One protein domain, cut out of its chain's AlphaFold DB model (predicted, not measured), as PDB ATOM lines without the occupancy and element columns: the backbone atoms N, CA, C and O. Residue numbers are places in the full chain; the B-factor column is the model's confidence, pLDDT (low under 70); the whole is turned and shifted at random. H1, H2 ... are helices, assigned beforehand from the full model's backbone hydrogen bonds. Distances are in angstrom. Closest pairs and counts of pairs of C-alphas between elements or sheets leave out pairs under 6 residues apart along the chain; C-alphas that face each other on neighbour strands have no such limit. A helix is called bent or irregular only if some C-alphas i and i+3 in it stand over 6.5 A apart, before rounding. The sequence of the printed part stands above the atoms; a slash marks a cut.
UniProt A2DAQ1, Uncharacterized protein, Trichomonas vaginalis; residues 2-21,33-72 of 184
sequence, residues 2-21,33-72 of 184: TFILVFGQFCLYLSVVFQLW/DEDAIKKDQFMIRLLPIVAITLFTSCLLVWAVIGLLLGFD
ATOM      1  N   THR A   2     -53.791   1.724 -48.585       69.31
ATOM      2  CA  THR A   2     -52.492   2.403 -48.749       69.31
ATOM      3  C   THR A   2     -51.292   1.589 -48.247       69.31
ATOM      4  O   THR A   2     -50.278   1.520 -48.929       69.31
ATOM      5  N   PHE A   3     -51.422   0.865 -47.126       73.62
ATOM      6  CA  PHE A   3     -50.360  -0.026 -46.631       73.62
ATOM      7  C   PHE A   3     -49.991  -1.143 -47.620       73.62
ATOM      8  O   PHE A   3     -48.813  -1.405 -47.826       73.62
ATOM      9  N   ILE A   4     -50.978  -1.785 -48.257       77.94
ATOM     10  CA  ILE A   4     -50.730  -2.874 -49.219       77.94
ATOM     11  C   ILE A   4     -50.020  -2.328 -50.459       77.94
ATOM     12  O   ILE A   4     -49.116  -2.979 -50.971       77.94
ATOM     13  N   LEU A   5     -50.393  -1.125 -50.906       76.44
ATOM     14  CA  LEU A   5     -49.738  -0.453 -52.030       76.44
ATOM     15  C   LEU A   5     -48.277  -0.124 -51.699       76.44
ATOM     16  O   LEU A   5     -47.382  -0.513 -52.444       76.44
ATOM     17  N   VAL A   6     -48.025   0.500 -50.545       76.44
ATOM     18  CA  VAL A   6     -46.670   0.860 -50.096       76.44
ATOM     19  C   VAL A   6     -45.805  -0.384 -49.877       76.44
ATOM     20  O   VAL A   6     -44.658  -0.434 -50.319       76.44
ATOM     21  N   PHE A   7     -46.350  -1.415 -49.232       80.19
ATOM     22  CA  PHE A   7     -45.638  -2.667 -48.995       80.19
ATOM     23  C   PHE A   7     -45.369  -3.429 -50.299       80.19
ATOM     24  O   PHE A   7     -44.262  -3.917 -50.516       80.19
ATOM     25  N   GLY A   8     -46.353  -3.489 -51.199       83.88
ATOM     26  CA  GLY A   8     -46.190  -4.086 -52.523       83.88
ATOM     27  C   GLY A   8     -45.114  -3.372 -53.342       83.88
ATOM     28  O   GLY A   8     -44.245  -4.027 -53.917       83.88
ATOM     29  N   GLN A   9     -45.108  -2.039 -53.325       80.38
ATOM     30  CA  GLN A   9     -44.092  -1.231 -53.995       80.38
ATOM     31  C   GLN A   9     -42.697  -1.455 -53.406       80.38
ATOM     32  O   GLN A   9     -41.735  -1.592 -54.161       80.38
ATOM     33  N   PHE A  10     -42.584  -1.593 -52.081       83.06
ATOM     34  CA  PHE A  10     -41.327  -1.963 -51.430       83.06
ATOM     35  C   PHE A  10     -40.814  -3.333 -51.903       83.06
ATOM     36  O   PHE A  10     -39.647  -3.459 -52.274       83.06
ATOM     37  N   CYS A  11     -41.678  -4.349 -51.967       84.50
ATOM     38  CA  CYS A  11     -41.300  -5.672 -52.469       84.50
ATOM     39  C   CYS A  11     -40.821  -5.629 -53.928       84.50
ATOM     40  O   CYS A  11     -39.826  -6.268 -54.273       84.50
ATOM     41  N   LEU A  12     -41.492  -4.856 -54.787       85.44
ATOM     42  CA  LEU A  12     -41.081  -4.687 -56.182       85.44
ATOM     43  C   LEU A  12     -39.749  -3.933 -56.299       85.44
ATOM     44  O   LEU A  12     -38.894  -4.328 -57.095       85.44
ATOM     45  N   TYR A  13     -39.523  -2.919 -55.457       84.00
ATOM     46  CA  TYR A  13     -38.266  -2.168 -55.397       84.00
ATOM     47  C   TYR A  13     -37.051  -3.056 -55.076       84.00
ATOM     48  O   TYR A  13     -35.974  -2.854 -55.641       84.00
ATOM     49  N   LEU A  14     -37.210  -4.100 -54.250       84.88
ATOM     50  CA  LEU A  14     -36.121  -5.045 -53.954       84.88
ATOM     51  C   LEU A  14     -35.564  -5.732 -55.210       84.88
ATOM     52  O   LEU A  14     -34.374  -6.047 -55.255       84.88
ATOM     53  N   SER A  15     -36.381  -5.908 -56.253       84.81
ATOM     54  CA  SER A  15     -35.925  -6.469 -57.533       84.81
ATOM     55  C   SER A  15     -34.900  -5.559 -58.217       84.81
ATOM     56  O   SER A  15     -33.918  -6.044 -58.778       84.81
ATOM     57  N   VAL A  16     -35.083  -4.239 -58.119       82.94
ATOM     58  CA  VAL A  16     -34.150  -3.237 -58.662       82.94
ATOM     59  C   VAL A  16     -32.838  -3.254 -57.880       82.94
ATOM     60  O   VAL A  16     -31.763  -3.264 -58.479       82.94
ATOM     61  N   VAL A  17     -32.906  -3.338 -56.547       85.12
ATOM     62  CA  VAL A  17     -31.712  -3.466 -55.689       85.12
ATOM     63  C   VAL A  17     -30.933  -4.738 -56.025       85.12
ATOM     64  O   VAL A  17     -29.709  -4.703 -56.162       85.12
ATOM     65  N   PHE A  18     -31.637  -5.853 -56.224       85.06
ATOM     66  CA  PHE A  18     -31.026  -7.111 -56.636       85.06
ATOM     67  C   PHE A  18     -30.324  -6.991 -57.995       85.06
ATOM     68  O   PHE A  18     -29.186  -7.444 -58.142       85.06
ATOM     69  N   GLN A  19     -30.955  -6.346 -58.982       82.25
ATOM     70  CA  GLN A  19     -30.342  -6.094 -60.290       82.25
ATOM     71  C   GLN A  19     -29.100  -5.197 -60.186       82.25
ATOM     72  O   GLN A  19     -28.069  -5.513 -60.778       82.25
ATOM     73  N   LEU A  20     -29.156  -4.127 -59.385       82.56
ATOM     74  CA  LEU A  20     -28.006  -3.259 -59.112       82.56
ATOM     75  C   LEU A  20     -26.850  -4.042 -58.480       82.56
ATOM     76  O   LEU A  20     -25.715  -3.930 -58.929       82.56
ATOM     77  N   TRP A  21     -27.109  -4.895 -57.493       80.94
ATOM     78  CA  TRP A  21     -26.050  -5.706 -56.887       80.94
ATOM     79  C   TRP A  21     -25.461  -6.764 -57.819       80.94
ATOM     80  O   TRP A  21     -24.266  -7.047 -57.737       80.94
ATOM     81  N   ASP A  33     -10.720   5.358 -64.180       77.25
ATOM     82  CA  ASP A  33      -9.810   5.205 -63.043       77.25
ATOM     83  C   ASP A  33     -10.324   4.132 -62.060       77.25
ATOM     84  O   ASP A  33     -11.502   4.146 -61.685       77.25
ATOM     85  N   GLU A  34      -9.470   3.185 -61.668       76.69
ATOM     86  CA  GLU A  34      -9.856   2.024 -60.852       76.69
ATOM     87  C   GLU A  34     -10.375   2.428 -59.467       76.69
ATOM     88  O   GLU A  34     -11.306   1.810 -58.936       76.69
ATOM     89  N   ASP A  35      -9.819   3.492 -58.889       79.25
ATOM     90  CA  ASP A  35     -10.224   3.978 -57.571       79.25
ATOM     91  C   ASP A  35     -11.605   4.645 -57.605       79.25
ATOM     92  O   ASP A  35     -12.403   4.489 -56.673       79.25
ATOM     93  N   ALA A  36     -11.950   5.298 -58.720       77.00
ATOM     94  CA  ALA A  36     -13.298   5.812 -58.943       77.00
ATOM     95  C   ALA A  36     -14.323   4.668 -59.048       77.00
ATOM     96  O   ALA A  36     -15.404   4.757 -58.468       77.00
ATOM     97  N   ILE A  37     -13.966   3.556 -59.704       77.75
ATOM     98  CA  ILE A  37     -14.840   2.376 -59.831       77.75
ATOM     99  C   ILE A  37     -15.122   1.752 -58.458       77.75
ATOM    100  O   ILE A  37     -16.274   1.450 -58.143       77.75
ATOM    101  N   LYS A  38     -14.097   1.582 -57.612       80.06
ATOM    102  CA  LYS A  38     -14.274   1.026 -56.257       80.06
ATOM    103  C   LYS A  38     -15.172   1.911 -55.396       80.06
ATOM    104  O   LYS A  38     -16.034   1.396 -54.679       80.06
ATOM    105  N   LYS A  39     -15.001   3.234 -55.483       83.75
ATOM    106  CA  LYS A  39     -15.850   4.197 -54.772       83.75
ATOM    107  C   LYS A  39     -17.301   4.114 -55.242       83.75
ATOM    108  O   LYS A  39     -18.195   4.046 -54.401       83.75
ATOM    109  N   ASP A  40     -17.535   4.052 -56.549       82.44
ATOM    110  CA  ASP A  40     -18.886   3.953 -57.108       82.44
ATOM    111  C   ASP A  40     -19.565   2.636 -56.717       82.44
ATOM    112  O   ASP A  40     -20.714   2.638 -56.278       82.44
ATOM    113  N   GLN A  41     -18.841   1.513 -56.772       80.50
ATOM    114  CA  GLN A  41     -19.343   0.218 -56.304       80.50
ATOM    115  C   GLN A  41     -19.686   0.237 -54.812       80.50
ATOM    116  O   GLN A  41     -20.705  -0.325 -54.405       80.50
ATOM    117  N   PHE A  42     -18.857   0.885 -53.990       85.50
ATOM    118  CA  PHE A  42     -19.142   1.050 -52.569       85.50
ATOM    119  C   PHE A  42     -20.398   1.900 -52.349       85.50
ATOM    120  O   PHE A  42     -21.297   1.472 -51.625       85.50
ATOM    121  N   MET A  43     -20.508   3.055 -53.014       85.06
ATOM    122  CA  MET A  43     -21.681   3.926 -52.901       85.06
ATOM    123  C   MET A  43     -22.960   3.213 -53.345       85.06
ATOM    124  O   MET A  43     -23.962   3.272 -52.637       85.06
ATOM    125  N   ILE A  44     -22.917   2.475 -54.452       84.69
ATOM    126  CA  ILE A  44     -24.072   1.749 -55.000       84.69
ATOM    127  C   ILE A  44     -24.497   0.574 -54.130       84.69
ATOM    128  O   ILE A  44     -25.669   0.209 -54.133       84.69
ATOM    129  N   ARG A  45     -23.587  -0.014 -53.351       85.50
ATOM    130  CA  ARG A  45     -23.959  -1.028 -52.358       85.50
ATOM    131  C   ARG A  45     -24.488  -0.405 -51.074       85.50
ATOM    132  O   ARG A  45     -25.450  -0.924 -50.519       85.50
ATOM    133  N   LEU A  46     -23.883   0.689 -50.619       89.25
ATOM    134  CA  LEU A  46     -24.237   1.353 -49.367       89.25
ATOM    135  C   LEU A  46     -25.611   2.034 -49.439       89.25
ATOM    136  O   LEU A  46     -26.408   1.883 -48.516       89.25
ATOM    137  N   LEU A  47     -25.905   2.754 -50.525       86.75
ATOM    138  CA  LEU A  47     -27.145   3.526 -50.684       86.75
ATOM    139  C   LEU A  47     -28.421   2.677 -50.514       86.75
ATOM    140  O   LEU A  47     -29.253   3.045 -49.685       86.75
ATOM    141  N   PRO A  48     -28.583   1.532 -51.208       88.00
ATOM    142  CA  PRO A  48     -29.746   0.668 -51.027       88.00
ATOM    143  C   PRO A  48     -29.852   0.085 -49.619       88.00
ATOM    144  O   PRO A  48     -30.957  -0.022 -49.094       88.00
ATOM    145  N   ILE A  49     -28.725  -0.264 -48.982       89.44
ATOM    146  CA  ILE A  49     -28.722  -0.775 -47.601       89.44
ATOM    147  C   ILE A  49     -29.271   0.295 -46.663       89.44
ATOM    148  O   ILE A  49     -30.211   0.028 -45.920       89.44
ATOM    149  N   VAL A  50     -28.736   1.516 -46.745       91.31
ATOM    150  CA  VAL A  50     -29.199   2.649 -45.934       91.31
ATOM    151  C   VAL A  50     -30.683   2.925 -46.181       91.31
ATOM    152  O   VAL A  50     -31.431   3.094 -45.221       91.31
ATOM    153  N   ALA A  51     -31.132   2.907 -47.440       87.00
ATOM    154  CA  ALA A  51     -32.534   3.123 -47.792       87.00
ATOM    155  C   ALA A  51     -33.465   2.042 -47.213       87.00
ATOM    156  O   ALA A  51     -34.487   2.373 -46.612       87.00
ATOM    157  N   ILE A  52     -33.101   0.760 -47.331       89.38
ATOM    158  CA  ILE A  52     -33.874  -0.361 -46.773       89.38
ATOM    159  C   ILE A  52     -33.910  -0.285 -45.243       89.38
ATOM    160  O   ILE A  52     -34.975  -0.455 -44.643       89.38
ATOM    161  N   THR A  53     -32.779  -0.003 -44.592       91.31
ATOM    162  CA  THR A  53     -32.715   0.153 -43.132       91.31
ATOM    163  C   THR A  53     -33.577   1.322 -42.661       91.31
ATOM    164  O   THR A  53     -34.342   1.177 -41.708       91.31
ATOM    165  N   LEU A  54     -33.521   2.463 -43.348       90.25
ATOM    166  CA  LEU A  54     -34.334   3.626 -43.011       90.25
ATOM    167  C   LEU A  54     -35.829   3.329 -43.199       90.25
ATOM    168  O   LEU A  54     -36.604   3.531 -42.267       90.25
ATOM    169  N   PHE A  55     -36.226   2.751 -44.335       87.31
ATOM    170  CA  PHE A  55     -37.618   2.377 -44.597       87.31
ATOM    171  C   PHE A  55     -38.165   1.393 -43.554       87.31
ATOM    172  O   PHE A  55     -39.229   1.621 -42.978       87.31
ATOM    173  N   THR A  56     -37.421   0.324 -43.260       89.50
ATOM    174  CA  THR A  56     -37.830  -0.672 -42.255       89.50
ATOM    175  C   THR A  56     -37.910  -0.074 -40.853       89.50
ATOM    176  O   THR A  56     -38.851  -0.382 -40.122       89.50
ATOM    177  N   SER A  57     -37.001   0.838 -40.490       91.31
ATOM    178  CA  SER A  57     -37.064   1.552 -39.209       91.31
ATOM    179  C   SER A  57     -38.307   2.445 -39.095       91.31
ATOM    180  O   SER A  57     -39.012   2.386 -38.086       91.31
ATOM    181  N   CYS A  58     -38.645   3.203 -40.142       88.56
ATOM    182  CA  CYS A  58     -39.852   4.028 -40.176       88.56
ATOM    183  C   CYS A  58     -41.123   3.174 -40.096       88.56
ATOM    184  O   CYS A  58     -42.051   3.521 -39.363       88.56
ATOM    185  N   LEU A  59     -41.153   2.036 -40.798       88.31
ATOM    186  CA  LEU A  59     -42.279   1.104 -40.770       88.31
ATOM    187  C   LEU A  59     -42.467   0.489 -39.377       88.31
ATOM    188  O   LEU A  59     -43.599   0.391 -38.906       88.31
ATOM    189  N   LEU A  60     -41.376   0.137 -38.690       90.94
ATOM    190  CA  LEU A  60     -41.421  -0.341 -37.307       90.94
ATOM    191  C   LEU A  60     -41.972   0.721 -36.351       90.94
ATOM    192  O   LEU A  60     -42.857   0.411 -35.556       90.94
ATOM    193  N   VAL A  61     -41.505   1.969 -36.447       90.81
ATOM    194  CA  VAL A  61     -42.025   3.079 -35.625       90.81
ATOM    195  C   VAL A  61     -43.523   3.273 -35.865       90.81
ATOM    196  O   VAL A  61     -44.294   3.344 -34.908       90.81
ATOM    197  N   TRP A  62     -43.948   3.297 -37.130       89.12
ATOM    198  CA  TRP A  62     -45.361   3.398 -37.493       89.12
ATOM    199  C   TRP A  62     -46.188   2.232 -36.929       89.12
ATOM    200  O   TRP A  62     -47.247   2.464 -36.347       89.12
ATOM    201  N   ALA A  63     -45.689   0.997 -37.031       89.56
ATOM    202  CA  ALA A  63     -46.373  -0.188 -36.520       89.56
ATOM    203  C   ALA A  63     -46.494  -0.174 -34.989       89.56
ATOM    204  O   ALA A  63     -47.569  -0.452 -34.462       89.56
ATOM    205  N   VAL A  64     -45.431   0.190 -34.267       92.62
ATOM    206  CA  VAL A  64     -45.445   0.269 -32.797       92.62
ATOM    207  C   VAL A  64     -46.435   1.332 -32.320       92.62
ATOM    208  O   VAL A  64     -47.269   1.049 -31.462       92.62
ATOM    209  N   ILE A  65     -46.402   2.533 -32.902       89.81
ATOM    210  CA  ILE A  65     -47.346   3.609 -32.559       89.81
ATOM    211  C   ILE A  65     -48.782   3.195 -32.915       89.81
ATOM    212  O   ILE A  65     -49.692   3.391 -32.110       89.81
ATOM    213  N   GLY A  66     -48.979   2.569 -34.077       89.62
ATOM    214  CA  GLY A  66     -50.262   2.025 -34.529       89.62
ATOM    215  C   GLY A  66     -50.860   0.986 -33.592       89.62
ATOM    216  O   GLY A  66     -52.052   1.047 -33.297       89.62
ATOM    217  N   LEU A  67     -50.037   0.074 -33.078       91.94
ATOM    218  CA  LEU A  67     -50.473  -0.965 -32.145       91.94
ATOM    219  C   LEU A  67     -50.748  -0.422 -30.735       91.94
ATOM    220  O   LEU A  67     -51.649  -0.924 -30.070       91.94
ATOM    221  N   LEU A  68     -50.001   0.591 -30.277       92.50
ATOM    222  CA  LEU A  68     -50.155   1.150 -28.927       92.50
ATOM    223  C   LEU A  68     -51.283   2.184 -28.815       92.50
ATOM    224  O   LEU A  68     -51.993   2.205 -27.813       92.50
ATOM    225  N   LEU A  69     -51.428   3.063 -29.809       90.94
ATOM    226  CA  LEU A  69     -52.342   4.215 -29.767       90.94
ATOM    227  C   LEU A  69     -53.515   4.095 -30.751       90.94
ATOM    228  O   LEU A  69     -54.423   4.924 -30.724       90.94
ATOM    229  N   GLY A  70     -53.510   3.070 -31.604       87.88
ATOM    230  CA  GLY A  70     -54.488   2.869 -32.670       87.88
ATOM    231  C   GLY A  70     -54.109   3.596 -33.963       87.88
ATOM    232  O   GLY A  70     -53.578   4.707 -33.942       87.88
ATOM    233  N   PHE A  71     -54.425   2.979 -35.107       84.75
ATOM    234  CA  PHE A  71     -54.071   3.471 -36.447       84.75
ATOM    235  C   PHE A  71     -54.768   4.775 -36.870       84.75
ATOM    236  O   PHE A  71     -54.290   5.443 -37.780       84.75
ATOM    237  N   ASP A  72     -55.853   5.161 -36.196       85.00
ATOM    238  CA  ASP A  72     -56.578   6.417 -36.455       85.00
ATOM    239  C   ASP A  72     -56.158   7.567 -35.514       85.00
ATOM    240  O   ASP A  72     -56.726   8.663 -35.519       85.00
TER     241      ASP A  72
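This is residues 2 to 21 and 33 to 72 of the 184 residues of an uncharacterized protein of Trichomonas vaginalis (UniProt A2DAQ1). The model shows one long helix, H2, with a shorter helix, H1, loosely side by side with it and running the opposite way; they touch only over a short stretch, residues 17 to 21 of H1 and 44 to 48 of H2. H2 makes the longest axis, and near both its ends it sticks out free, with residues 34 to 40 and 64 to 69. The printed part has 60 residues with two named helices, H1 then H2, and no named strand: the class is all helix. The outline is a rod of 54 by 19 by 11 A, only just extended, close to loose, with a radius of gyration of the C-alphas of 16.0 A.

H1, residues 2 to 21, touches H2, residues 34 to 69, with 4 pairs of C-alphas within 8 A. The closest C-alphas are those of Val 17 and Pro 48, 6.5 A apart. The helices run opposite ways at a shallow tilt of 19 degrees, and their centres are 12.7 A apart. Of the O i to N i+4 pairs, 14 of 16 in H1 and 30 of 32 in H2 are within hydrogen-bond range.

H1 begins with C-alpha 2 at (-52.492, 2.403, -48.749) and measures 28.8 A from first to last C-alpha. H2 measures 52.7 A and ends with C-alpha 69 at (-52.342, 4.215, -29.767). H2 is neither bent nor irregular, but only just: C-alphas 45 and 48 are 6.2 A apart.

The two C-alphas farthest apart are those of Asp 33 and Gly 70, 54.1 A. Residues 22 to 32 are not printed; across this cut, in the link from H1 to H2, C-alphas 21 and 33 are 20.5 A apart. The mean pLDDT of the printed part is 84.9, and residue 2 alone is under 70.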